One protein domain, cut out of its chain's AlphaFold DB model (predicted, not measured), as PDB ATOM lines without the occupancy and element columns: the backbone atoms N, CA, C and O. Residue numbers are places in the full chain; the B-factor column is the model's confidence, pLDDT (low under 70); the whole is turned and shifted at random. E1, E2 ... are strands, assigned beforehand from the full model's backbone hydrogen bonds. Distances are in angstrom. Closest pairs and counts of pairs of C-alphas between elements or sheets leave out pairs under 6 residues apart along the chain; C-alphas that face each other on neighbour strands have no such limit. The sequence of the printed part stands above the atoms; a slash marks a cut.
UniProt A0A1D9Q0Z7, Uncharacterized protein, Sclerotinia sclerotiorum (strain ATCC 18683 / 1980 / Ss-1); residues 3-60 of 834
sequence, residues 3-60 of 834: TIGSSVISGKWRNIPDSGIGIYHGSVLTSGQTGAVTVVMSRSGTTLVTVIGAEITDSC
ATOM      1  N   THR A   3     -32.536 -34.881 -24.741       91.50
ATOM      2  CA  THR A   3     -33.468 -34.817 -25.867       91.50
ATOM      3  C   THR A   3     -34.655 -33.944 -25.477       91.50
ATOM      4  O   THR A   3     -35.168 -34.076 -24.367       91.50
ATOM      5  N   ILE A   4     -35.080 -33.058 -26.379       92.00
ATOM      6  CA  ILE A   4     -36.303 -32.253 -26.262       92.00
ATOM      7  C   ILE A   4     -37.072 -32.411 -27.575       92.00
ATOM      8  O   ILE A   4     -36.584 -32.011 -28.637       92.00
ATOM      9  N   GLY A   5     -38.232 -33.066 -27.521       89.50
ATOM     10  CA  GLY A   5     -38.987 -33.460 -28.709       89.50
ATOM     11  C   GLY A   5     -38.137 -34.320 -29.651       89.50
ATOM     12  O   GLY A   5     -37.694 -35.409 -29.297       89.50
ATOM     13  N   SER A   6     -37.878 -33.818 -30.860       86.69
ATOM     14  CA  SER A   6     -37.007 -34.463 -31.859       86.69
ATOM     15  C   SER A   6     -35.528 -34.051 -31.782       86.69
ATOM     16  O   SER A   6     -34.708 -34.569 -32.541       86.69
ATOM     17  N   SER A   7     -35.166 -33.108 -30.907       87.75
ATOM     18  CA  SER A   7     -33.835 -32.491 -30.870       87.75
ATOM     19  C   SER A   7     -32.949 -33.089 -29.787       87.75
ATOM     20  O   SER A   7     -33.223 -32.931 -28.601       87.75
ATOM     21  N   VAL A   8     -31.840 -33.718 -30.187       88.75
ATOM     22  CA  VAL A   8     -30.793 -34.182 -29.264       88.75
ATOM     23  C   VAL A   8     -29.773 -33.065 -29.053       88.75
ATOM     24  O   VAL A   8     -29.086 -32.652 -29.986       88.75
ATOM     25  N   ILE A   9     -29.650 -32.598 -27.815       88.12
ATOM     26  CA  ILE A   9     -28.739 -31.535 -27.395       88.12
ATOM     27  C   ILE A   9     -27.667 -32.132 -26.471       88.12
ATOM     28  O   ILE A   9     -27.952 -32.880 -25.529       88.12
ATOM     29  N   SER A  10     -26.399 -31.798 -26.716       84.06
ATOM     30  CA  SER A  10     -25.321 -32.167 -25.797       84.06
ATOM     31  C   SER A  10     -25.246 -31.150 -24.657       84.06
ATOM     32  O   SER A  10     -24.890 -29.992 -24.878       84.06
ATOM     33  N   GLY A  11     -25.608 -31.577 -23.445       81.44
ATOM     34  CA  GLY A  11     -25.419 -30.778 -22.235       81.44
ATOM     35  C   GLY A  11     -23.935 -30.568 -21.935       81.44
ATOM     36  O   GLY A  11     -23.104 -31.417 -22.265       81.44
ATOM     37  N   LYS A  12     -23.599 -29.441 -21.305       83.69
ATOM     38  CA  LYS A  12     -22.234 -29.142 -20.856       83.69
ATOM     39  C   LYS A  12     -22.161 -29.226 -19.339       83.69
ATOM     40  O   LYS A  12     -23.006 -28.653 -18.648       83.69
ATOM     41  N   TRP A  13     -21.127 -29.886 -18.829       85.31
ATOM     42  CA  TRP A  13     -20.748 -29.750 -17.427       85.31
ATOM     43  C   TRP A  13     -20.299 -28.308 -17.162       85.31
ATOM     44  O   TRP A  13     -19.585 -27.716 -17.972       85.31
ATOM     45  N   ARG A  14     -20.770 -27.745 -16.049       81.50
ATOM     46  CA  ARG A  14     -20.327 -26.465 -15.481       81.50
ATOM     47  C   ARG A  14     -19.307 -26.710 -14.372       81.50
ATOM     48  O   ARG A  14     -18.334 -25.973 -14.289       81.50
ATOM     49  N   ASN A  15     -19.513 -27.759 -13.578       80.44
ATOM     50  CA  ASN A  15     -18.602 -28.215 -12.538       80.44
ATOM     51  C   ASN A  15     -18.318 -29.709 -12.764       80.44
ATOM     52  O   ASN A  15     -19.235 -30.491 -13.042       80.44
ATOM     53  N   ILE A  16     -17.048 -30.086 -12.657       83.25
ATOM     54  CA  ILE A  16     -16.534 -31.456 -12.745       83.25
ATOM     55  C   ILE A  16     -15.678 -31.653 -11.484       83.25
ATOM     56  O   ILE A  16     -14.883 -30.760 -11.197       83.25
ATOM     57  N   PRO A  17     -15.825 -32.752 -10.725       75.81
ATOM     58  CA  PRO A  17     -14.983 -33.005  -9.556       75.81
ATOM     59  C   PRO A  17     -13.536 -33.327  -9.973       75.81
ATOM     60  O   PRO A  17     -13.346 -34.041 -10.958       75.81
ATOM     61  N   ASP A  18     -12.551 -32.855  -9.198       70.25
ATOM     62  CA  ASP A  18     -11.091 -32.962  -9.433       70.25
ATOM     63  C   ASP A  18     -10.661 -34.359  -9.931       70.25
ATOM     64  O   ASP A  18     -10.188 -34.552 -11.051       70.25
ATOM     65  N   SER A  19     -10.974 -35.384  -9.133       70.62
ATOM     66  CA  SER A  19     -10.652 -36.792  -9.412       70.62
ATOM     67  C   SER A  19     -11.539 -37.470 -10.474       70.62
ATOM     68  O   SER A  19     -11.376 -38.660 -10.757       70.62
ATOM     69  N   GLY A  20     -12.521 -36.766 -11.045       78.00
ATOM     70  CA  GLY A  20     -13.574 -37.354 -11.884       78.00
ATOM     71  C   GLY A  20     -14.544 -38.274 -11.123       78.00
ATOM     72  O   GLY A  20     -15.275 -39.056 -11.738       78.00
ATOM     73  N   ILE A  21     -14.537 -38.212  -9.789       78.31
ATOM     74  CA  ILE A  21     -15.380 -38.993  -8.880       78.31
ATOM     75  C   ILE A  21     -16.085 -38.010  -7.943       78.31
ATOM     76  O   ILE A  21     -15.433 -37.198  -7.295       78.31
ATOM     77  N   GLY A  22     -17.418 -38.065  -7.884       78.94
ATOM     78  CA  GLY A  22     -18.238 -37.144  -7.093       78.94
ATOM     79  C   GLY A  22     -19.418 -36.578  -7.884       78.94
ATOM     80  O   GLY A  22     -19.861 -37.168  -8.872       78.94
ATOM     81  N   ILE A  23     -19.930 -35.428  -7.443       84.06
ATOM     82  CA  ILE A  23     -21.099 -34.771  -8.038       84.06
ATOM     83  C   ILE A  23     -20.682 -33.985  -9.287       84.06
ATOM     84  O   ILE A  23     -19.874 -33.063  -9.221       84.06
ATOM     85  N   TYR A  24     -21.279 -34.324 -10.430       85.62
ATOM     86  CA  TYR A  24     -21.160 -33.560 -11.672       85.62
ATOM     87  C   TYR A  24     -22.357 -32.615 -11.812       85.62
ATOM     88  O   TYR A  24     -23.502 -33.063 -11.779       85.62
ATOM     89  N   HIS A  25     -22.110 -31.324 -12.034       87.25
ATOM     90  CA  HIS A  25     -23.168 -30.332 -12.243       87.25
ATOM     91  C   HIS A  25     -23.060 -29.722 -13.643       87.25
ATOM     92  O   HIS A  25     -21.985 -29.330 -14.100       87.25
ATOM     93  N   GLY A  26     -24.176 -29.669 -14.367       87.31
ATOM     94  CA  GLY A  26     -24.213 -29.288 -15.774       87.31
ATOM     95  C   GLY A  26     -25.570 -28.755 -16.196       87.31
ATOM     96  O   GLY A  26     -26.560 -28.895 -15.486       87.31
ATOM     97  N   SER A  27     -25.611 -28.120 -17.362       87.19
ATOM     98  CA  SER A  27     -26.828 -27.496 -17.886       87.19
ATOM     99  C   SER A  27     -26.909 -27.592 -19.408       87.19
ATOM    100  O   SER A  27     -25.930 -27.880 -20.108       87.19
ATOM    101  N   VAL A  28     -28.112 -27.355 -19.924       85.25
ATOM    102  CA  VAL A  28     -28.406 -27.270 -21.352       85.25
ATOM    103  C   VAL A  28     -29.383 -26.121 -21.579       85.25
ATOM    104  O   VAL A  28     -30.299 -25.920 -20.785       85.25
ATOM    105  N   LEU A  29     -29.188 -25.348 -22.646       84.00
ATOM    106  CA  LEU A  29     -30.151 -24.325 -23.047       84.00
ATOM    107  C   LEU A  29     -31.216 -24.983 -23.925       84.00
ATOM    108  O   LEU A  29     -30.897 -25.491 -25.002       84.00
ATOM    109  N   THR A  30     -32.478 -24.936 -23.492       80.62
ATOM    110  CA  THR A  30     -33.632 -25.470 -24.246       80.62
ATOM    111  C   THR A  30     -33.768 -24.838 -25.631       80.62
ATOM    112  O   THR A  30     -34.294 -25.462 -26.544       80.62
ATOM    113  N   SER A  31     -33.239 -23.621 -25.810       80.62
ATOM    114  CA  SER A  31     -33.094 -22.934 -27.102       80.62
ATOM    115  C   SER A  31     -34.414 -22.735 -27.866       80.62
ATOM    116  O   SER A  31     -34.406 -22.614 -29.086       80.62
ATOM    117  N   GLY A  32     -35.540 -22.695 -27.143       82.50
ATOM    118  CA  GLY A  32     -36.889 -22.580 -27.709       82.50
ATOM    119  C   GLY A  32     -37.523 -23.901 -28.160       82.50
ATOM    120  O   GLY A  32     -38.639 -23.873 -28.669       82.50
ATOM    121  N   GLN A  33     -36.856 -25.046 -27.971       85.62
ATOM    122  CA  GLN A  33     -37.402 -26.345 -28.365       85.62
ATOM    123  C   GLN A  33     -38.522 -26.798 -27.420       85.62
ATOM    124  O   GLN A  33     -38.387 -26.722 -26.198       85.62
ATOM    125  N   THR A  34     -39.595 -27.314 -28.013       89.75
ATOM    126  CA  THR A  34     -40.756 -27.910 -27.343       89.75
ATOM    127  C   THR A  34     -40.799 -29.427 -27.550       89.75
ATOM    128  O   THR A  34     -40.095 -29.984 -28.398       89.75
ATOM    129  N   GLY A  35     -41.634 -30.104 -26.763       89.75
ATOM    130  CA  GLY A  35     -41.835 -31.550 -26.794       89.75
ATOM    131  C   GLY A  35     -41.328 -32.272 -25.540       89.75
ATOM    132  O   GLY A  35     -40.680 -31.679 -24.672       89.75
ATOM    133  N   ALA A  36     -41.634 -33.567 -25.449       90.56
ATOM    134  CA  ALA A  36     -41.187 -34.463 -24.380       90.56
ATOM    135  C   ALA A  36     -39.671 -34.372 -24.106       90.56
ATOM    136  O   ALA A  36     -38.858 -34.347 -25.035       90.56
ATOM    137  N   VAL A  37     -39.292 -34.351 -22.824       91.31
ATOM    138  CA  VAL A  37     -37.895 -34.219 -22.380       91.31
ATOM    139  C   VAL A  37     -37.338 -35.571 -21.930       91.31
ATOM    140  O   VAL A  37     -38.015 -36.365 -21.277       91.31
ATOM    141  N   THR A  38     -36.075 -35.856 -22.245       91.25
ATOM    142  CA  THR A  38     -35.368 -37.045 -21.735       91.25
ATOM    143  C   THR A  38     -33.890 -36.744 -21.511       91.25
ATOM    144  O   THR A  38     -33.179 -36.360 -22.439       91.25
ATOM    145  N   VAL A  39     -33.401 -36.934 -20.286       90.88
ATOM    146  CA  VAL A  39     -31.999 -36.740 -19.896       90.88
ATOM    147  C   VAL A  39     -31.338 -38.106 -19.746       90.88
ATOM    148  O   VAL A  39     -31.681 -38.874 -18.855       90.88
ATOM    149  N   VAL A  40     -30.357 -38.401 -20.598       88.81
ATOM    150  CA  VAL A  40     -29.606 -39.665 -20.573       88.81
ATOM    151  C   VAL A  40     -28.160 -39.385 -20.182       88.81
ATOM    152  O   VAL A  40     -27.452 -38.675 -20.906       88.81
ATOM    153  N   MET A  41     -27.692 -39.965 -19.077       88.06
ATOM    154  CA  MET A  41     -26.266 -39.962 -18.733       88.06
ATOM    155  C   MET A  41     -25.611 -41.264 -19.191       88.06
ATOM    156  O   MET A  41     -26.186 -42.343 -19.060       88.06
ATOM    157  N   SER A  42     -24.400 -41.168 -19.739       86.44
ATOM    158  CA  SER A  42     -23.653 -42.311 -20.262       86.44
ATOM    159  C   SER A  42     -22.151 -42.159 -20.023       86.44
ATOM    160  O   SER A  42     -21.622 -41.048 -19.980       86.44
ATOM    161  N   ARG A  43     -21.452 -43.289 -19.870       83.44
ATOM    162  CA  ARG A  43     -19.998 -43.375 -19.661       83.44
ATOM    163  C   ARG A  43     -19.428 -44.413 -20.621       83.44
ATOM    164  O   ARG A  43     -19.950 -45.518 -20.716       83.44
ATOM    165  N   SER A  44     -18.392 -44.043 -21.374       81.94
ATOM    166  CA  SER A  44     -17.737 -44.913 -22.372       81.94
ATOM    167  C   SER A  44     -18.680 -45.540 -23.421       81.94
ATOM    168  O   SER A  44     -18.392 -46.605 -23.954       81.94
ATOM    169  N   GLY A  45     -19.808 -44.883 -23.722       80.75
ATOM    170  CA  GLY A  45     -20.845 -45.376 -24.642       80.75
ATOM    171  C   GLY A  45     -21.996 -46.140 -23.974       80.75
ATOM    172  O   GLY A  45     -23.063 -46.251 -24.569       80.75
ATOM    173  N   THR A  46     -21.834 -46.592 -22.729       81.75
ATOM    174  CA  THR A  46     -22.885 -47.268 -21.952       81.75
ATOM    175  C   THR A  46     -23.801 -46.244 -21.286       81.75
ATOM    176  O   THR A  46     -23.325 -45.387 -20.539       81.75
ATOM    177  N   THR A  47     -25.114 -46.325 -21.521       86.12
ATOM    178  CA  THR A  47     -26.117 -45.571 -20.746       86.12
ATOM    179  C   THR A  47     -26.117 -46.037 -19.294       86.12
ATOM    180  O   THR A  47     -26.181 -47.236 -19.037       86.12
ATOM    181  N   LEU A  48     -26.054 -45.093 -18.355       86.81
ATOM    182  CA  LEU A  48     -26.074 -45.366 -16.918       86.81
ATOM    183  C   LEU A  48     -27.470 -45.186 -16.314       86.81
ATOM    184  O   LEU A  48     -27.887 -46.027 -15.527       86.81
ATOM    185  N   VAL A  49     -28.162 -44.096 -16.666       89.38
ATOM    186  CA  VAL A  49     -29.426 -43.633 -16.050       89.38
ATOM    187  C   VAL A  49     -30.209 -42.771 -17.058       89.38
ATOM    188  O   VAL A  49     -29.595 -42.193 -17.967       89.38
ATOM    189  N   THR A  50     -31.546 -42.720 -16.987       90.12
ATOM    190  CA  THR A  50     -32.409 -42.049 -17.985       90.12
ATOM    191  C   THR A  50     -33.649 -41.416 -17.346       90.12
ATOM    192  O   THR A  50     -34.724 -42.008 -17.291       90.12
ATOM    193  N   VAL A  51     -33.520 -40.146 -16.952       91.50
ATOM    194  CA  VAL A  51     -34.634 -39.349 -16.421       91.50
ATOM    195  C   VAL A  51     -35.563 -38.939 -17.569       91.50
ATOM    196  O   VAL A  51     -35.128 -38.287 -18.523       91.50
ATOM    197  N   ILE A  52     -36.853 -39.256 -17.466       90.62
ATOM    198  CA  ILE A  52     -37.896 -38.705 -18.346       90.62
ATOM    199  C   ILE A  52     -38.451 -37.439 -17.690       90.62
ATOM    200  O   ILE A  52     -38.861 -37.469 -16.532       90.62
ATOM    201  N   GLY A  53     -38.433 -36.324 -18.421       86.44
ATOM    202  CA  GLY A  53     -38.904 -35.023 -17.948       86.44
ATOM    203  C   GLY A  53     -40.307 -34.679 -18.436       86.44
ATOM    204  O   GLY A  53     -40.805 -35.261 -19.402       86.44
ATOM    205  N   ALA A  54     -40.927 -33.688 -17.795       85.38
ATOM    206  CA  ALA A  54     -42.148 -33.075 -18.311       85.38
ATOM    207  C   ALA A  54     -41.934 -32.497 -19.725       85.38
ATOM    208  O   ALA A  54     -40.850 -32.023 -20.065       85.38
ATOM    209  N   GLU A  55     -42.978 -32.539 -20.551       86.75
ATOM    210  CA  GLU A  55     -42.976 -31.954 -21.892       86.75
ATOM    211  C   GLU A  55     -42.924 -30.421 -21.831       86.75
ATOM    212  O   GLU A  55     -43.677 -29.790 -21.090       86.75
ATOM    213  N   ILE A  56     -42.036 -29.817 -22.626       87.12
ATOM    214  CA  ILE A  56     -41.940 -28.359 -22.751       87.12
ATOM    215  C   ILE A  56     -42.967 -27.899 -23.788       87.12
ATOM    216  O   ILE A  56     -42.863 -28.266 -24.959       87.12
ATOM    217  N   THR A  57     -43.938 -27.083 -23.377       82.56
ATOM    218  CA  THR A  57     -44.980 -26.530 -24.257       82.56
ATOM    219  C   THR A  57     -44.768 -25.043 -24.543       82.56
ATOM    220  O   THR A  57     -44.247 -24.293 -23.721       82.56
ATOM    221  N   ASP A  58     -45.215 -24.606 -25.720       80.12
ATOM    222  CA  ASP A  58     -45.410 -23.198 -26.100       80.12
ATOM    223  C   ASP A  58     -46.818 -22.679 -25.744       80.12
ATOM    224  O   ASP A  58     -47.072 -21.474 -25.752       80.12
ATOM    225  N   SER A  59     -47.739 -23.587 -25.414       76.94
ATOM    226  CA  SER A  59     -49.088 -23.274 -24.948       76.94
ATOM    227  C   SER A  59     -49.148 -23.124 -23.424       76.94
ATOM    228  O   SER A  59     -48.703 -24.000 -22.680       76.94
ATOM    229  N   CYS A  60     -49.755 -22.022 -22.971       74.00
ATOM    230  CA  CYS A  60     -50.050 -21.726 -21.567       74.00
ATOM    231  C   CYS A  60     -51.527 -22.063 -21.271       74.00
ATOM    232  O   CYS A  60     -52.412 -21.331 -21.738       74.00
TER     233      CYS A  60
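What this domain is: This is residues 3 to 60 of the 834 residues of an uncharacterized protein of Sclerotinia sclerotiorum (strain ATCC 18683 / 1980 / Ss-1) (UniProt A0A1D9Q0Z7). What would one see first? A long two-stranded hairpin, E4 and E5, and a much shorter one, E2 and E3, spread away from each other in an open, loose frame, while E1 is near E4 and runs on into E2. The loop of residues 16 to 24 lies at one end of the length, and residues 57 to 60 lie at the other. What is it made of? The printed part has 58 residues with no named helix and five named strands, in the order E1, E2, E3, E4, E5; the class is all strand, and each of the two sheets, E2 - E3 and E4 - E5, is antiparallel. How large is its outline? It is loose, with a radius of gyration of the C-alphas of 13.3 A, and only just elongated, with spans of 43 by 22 by 15 A.

How they stand to each other: How does the larger sheet pair? E4, residues 35 to 43, and E5, residues 46 to 56, form a hairpin, antiparallel at 162 degrees. C-alphas 36 and 55 face each other at 4.0 A; N 39 and O 51, at 2.8 A, and N 48 and O 41, at 2.8 A, are within hydrogen-bond range. Does E5 run straight? E5 bends by 61 degrees at residue 49. How does the smaller sheet pair? E2, residues 12 to 15, and E3, residues 25 to 27, form a hairpin, antiparallel at 145 degrees, with C-alphas 13 and 26 facing each other at 3.9 A. N 14 and O 25, at 2.8 A, are within hydrogen-bond range. Where is the remaining strand? E1, residues 7 to 9, pairs with no named strand; it is near E4, with 6 pairs of C-alphas within 10 A, and runs on into E2 across a break of 2 residues, at 32 degrees. Among the pairs that are apart are E2 and E4, and E3 and E5.

Where its parts are: Where are the long strands? E4 begins at C-alpha 35, (-41.835, -31.550, -26.794), and is 25.8 A long. E5 is 26.9 A long and ends at C-alpha 56, (-41.940, -28.359, -22.751). Where are the short ones? E1 begins at C-alpha 7, (-33.835, -32.491, -30.870), and is 6.2 A long. E2 is 9.1 A long and E3 is 7.3 A long.

The domain as a whole: How far does it reach? The two C-alphas farthest apart, those of Ser 19 and Cys 60, are 43.9 A apart. Are there cuts or long links? The printed part has no cut and no long link; the links E1 to E2 and E4 to E5 are tight. How confident is the model? The mean pLDDT of the printed part is 84.7, and no printed residue is under 70.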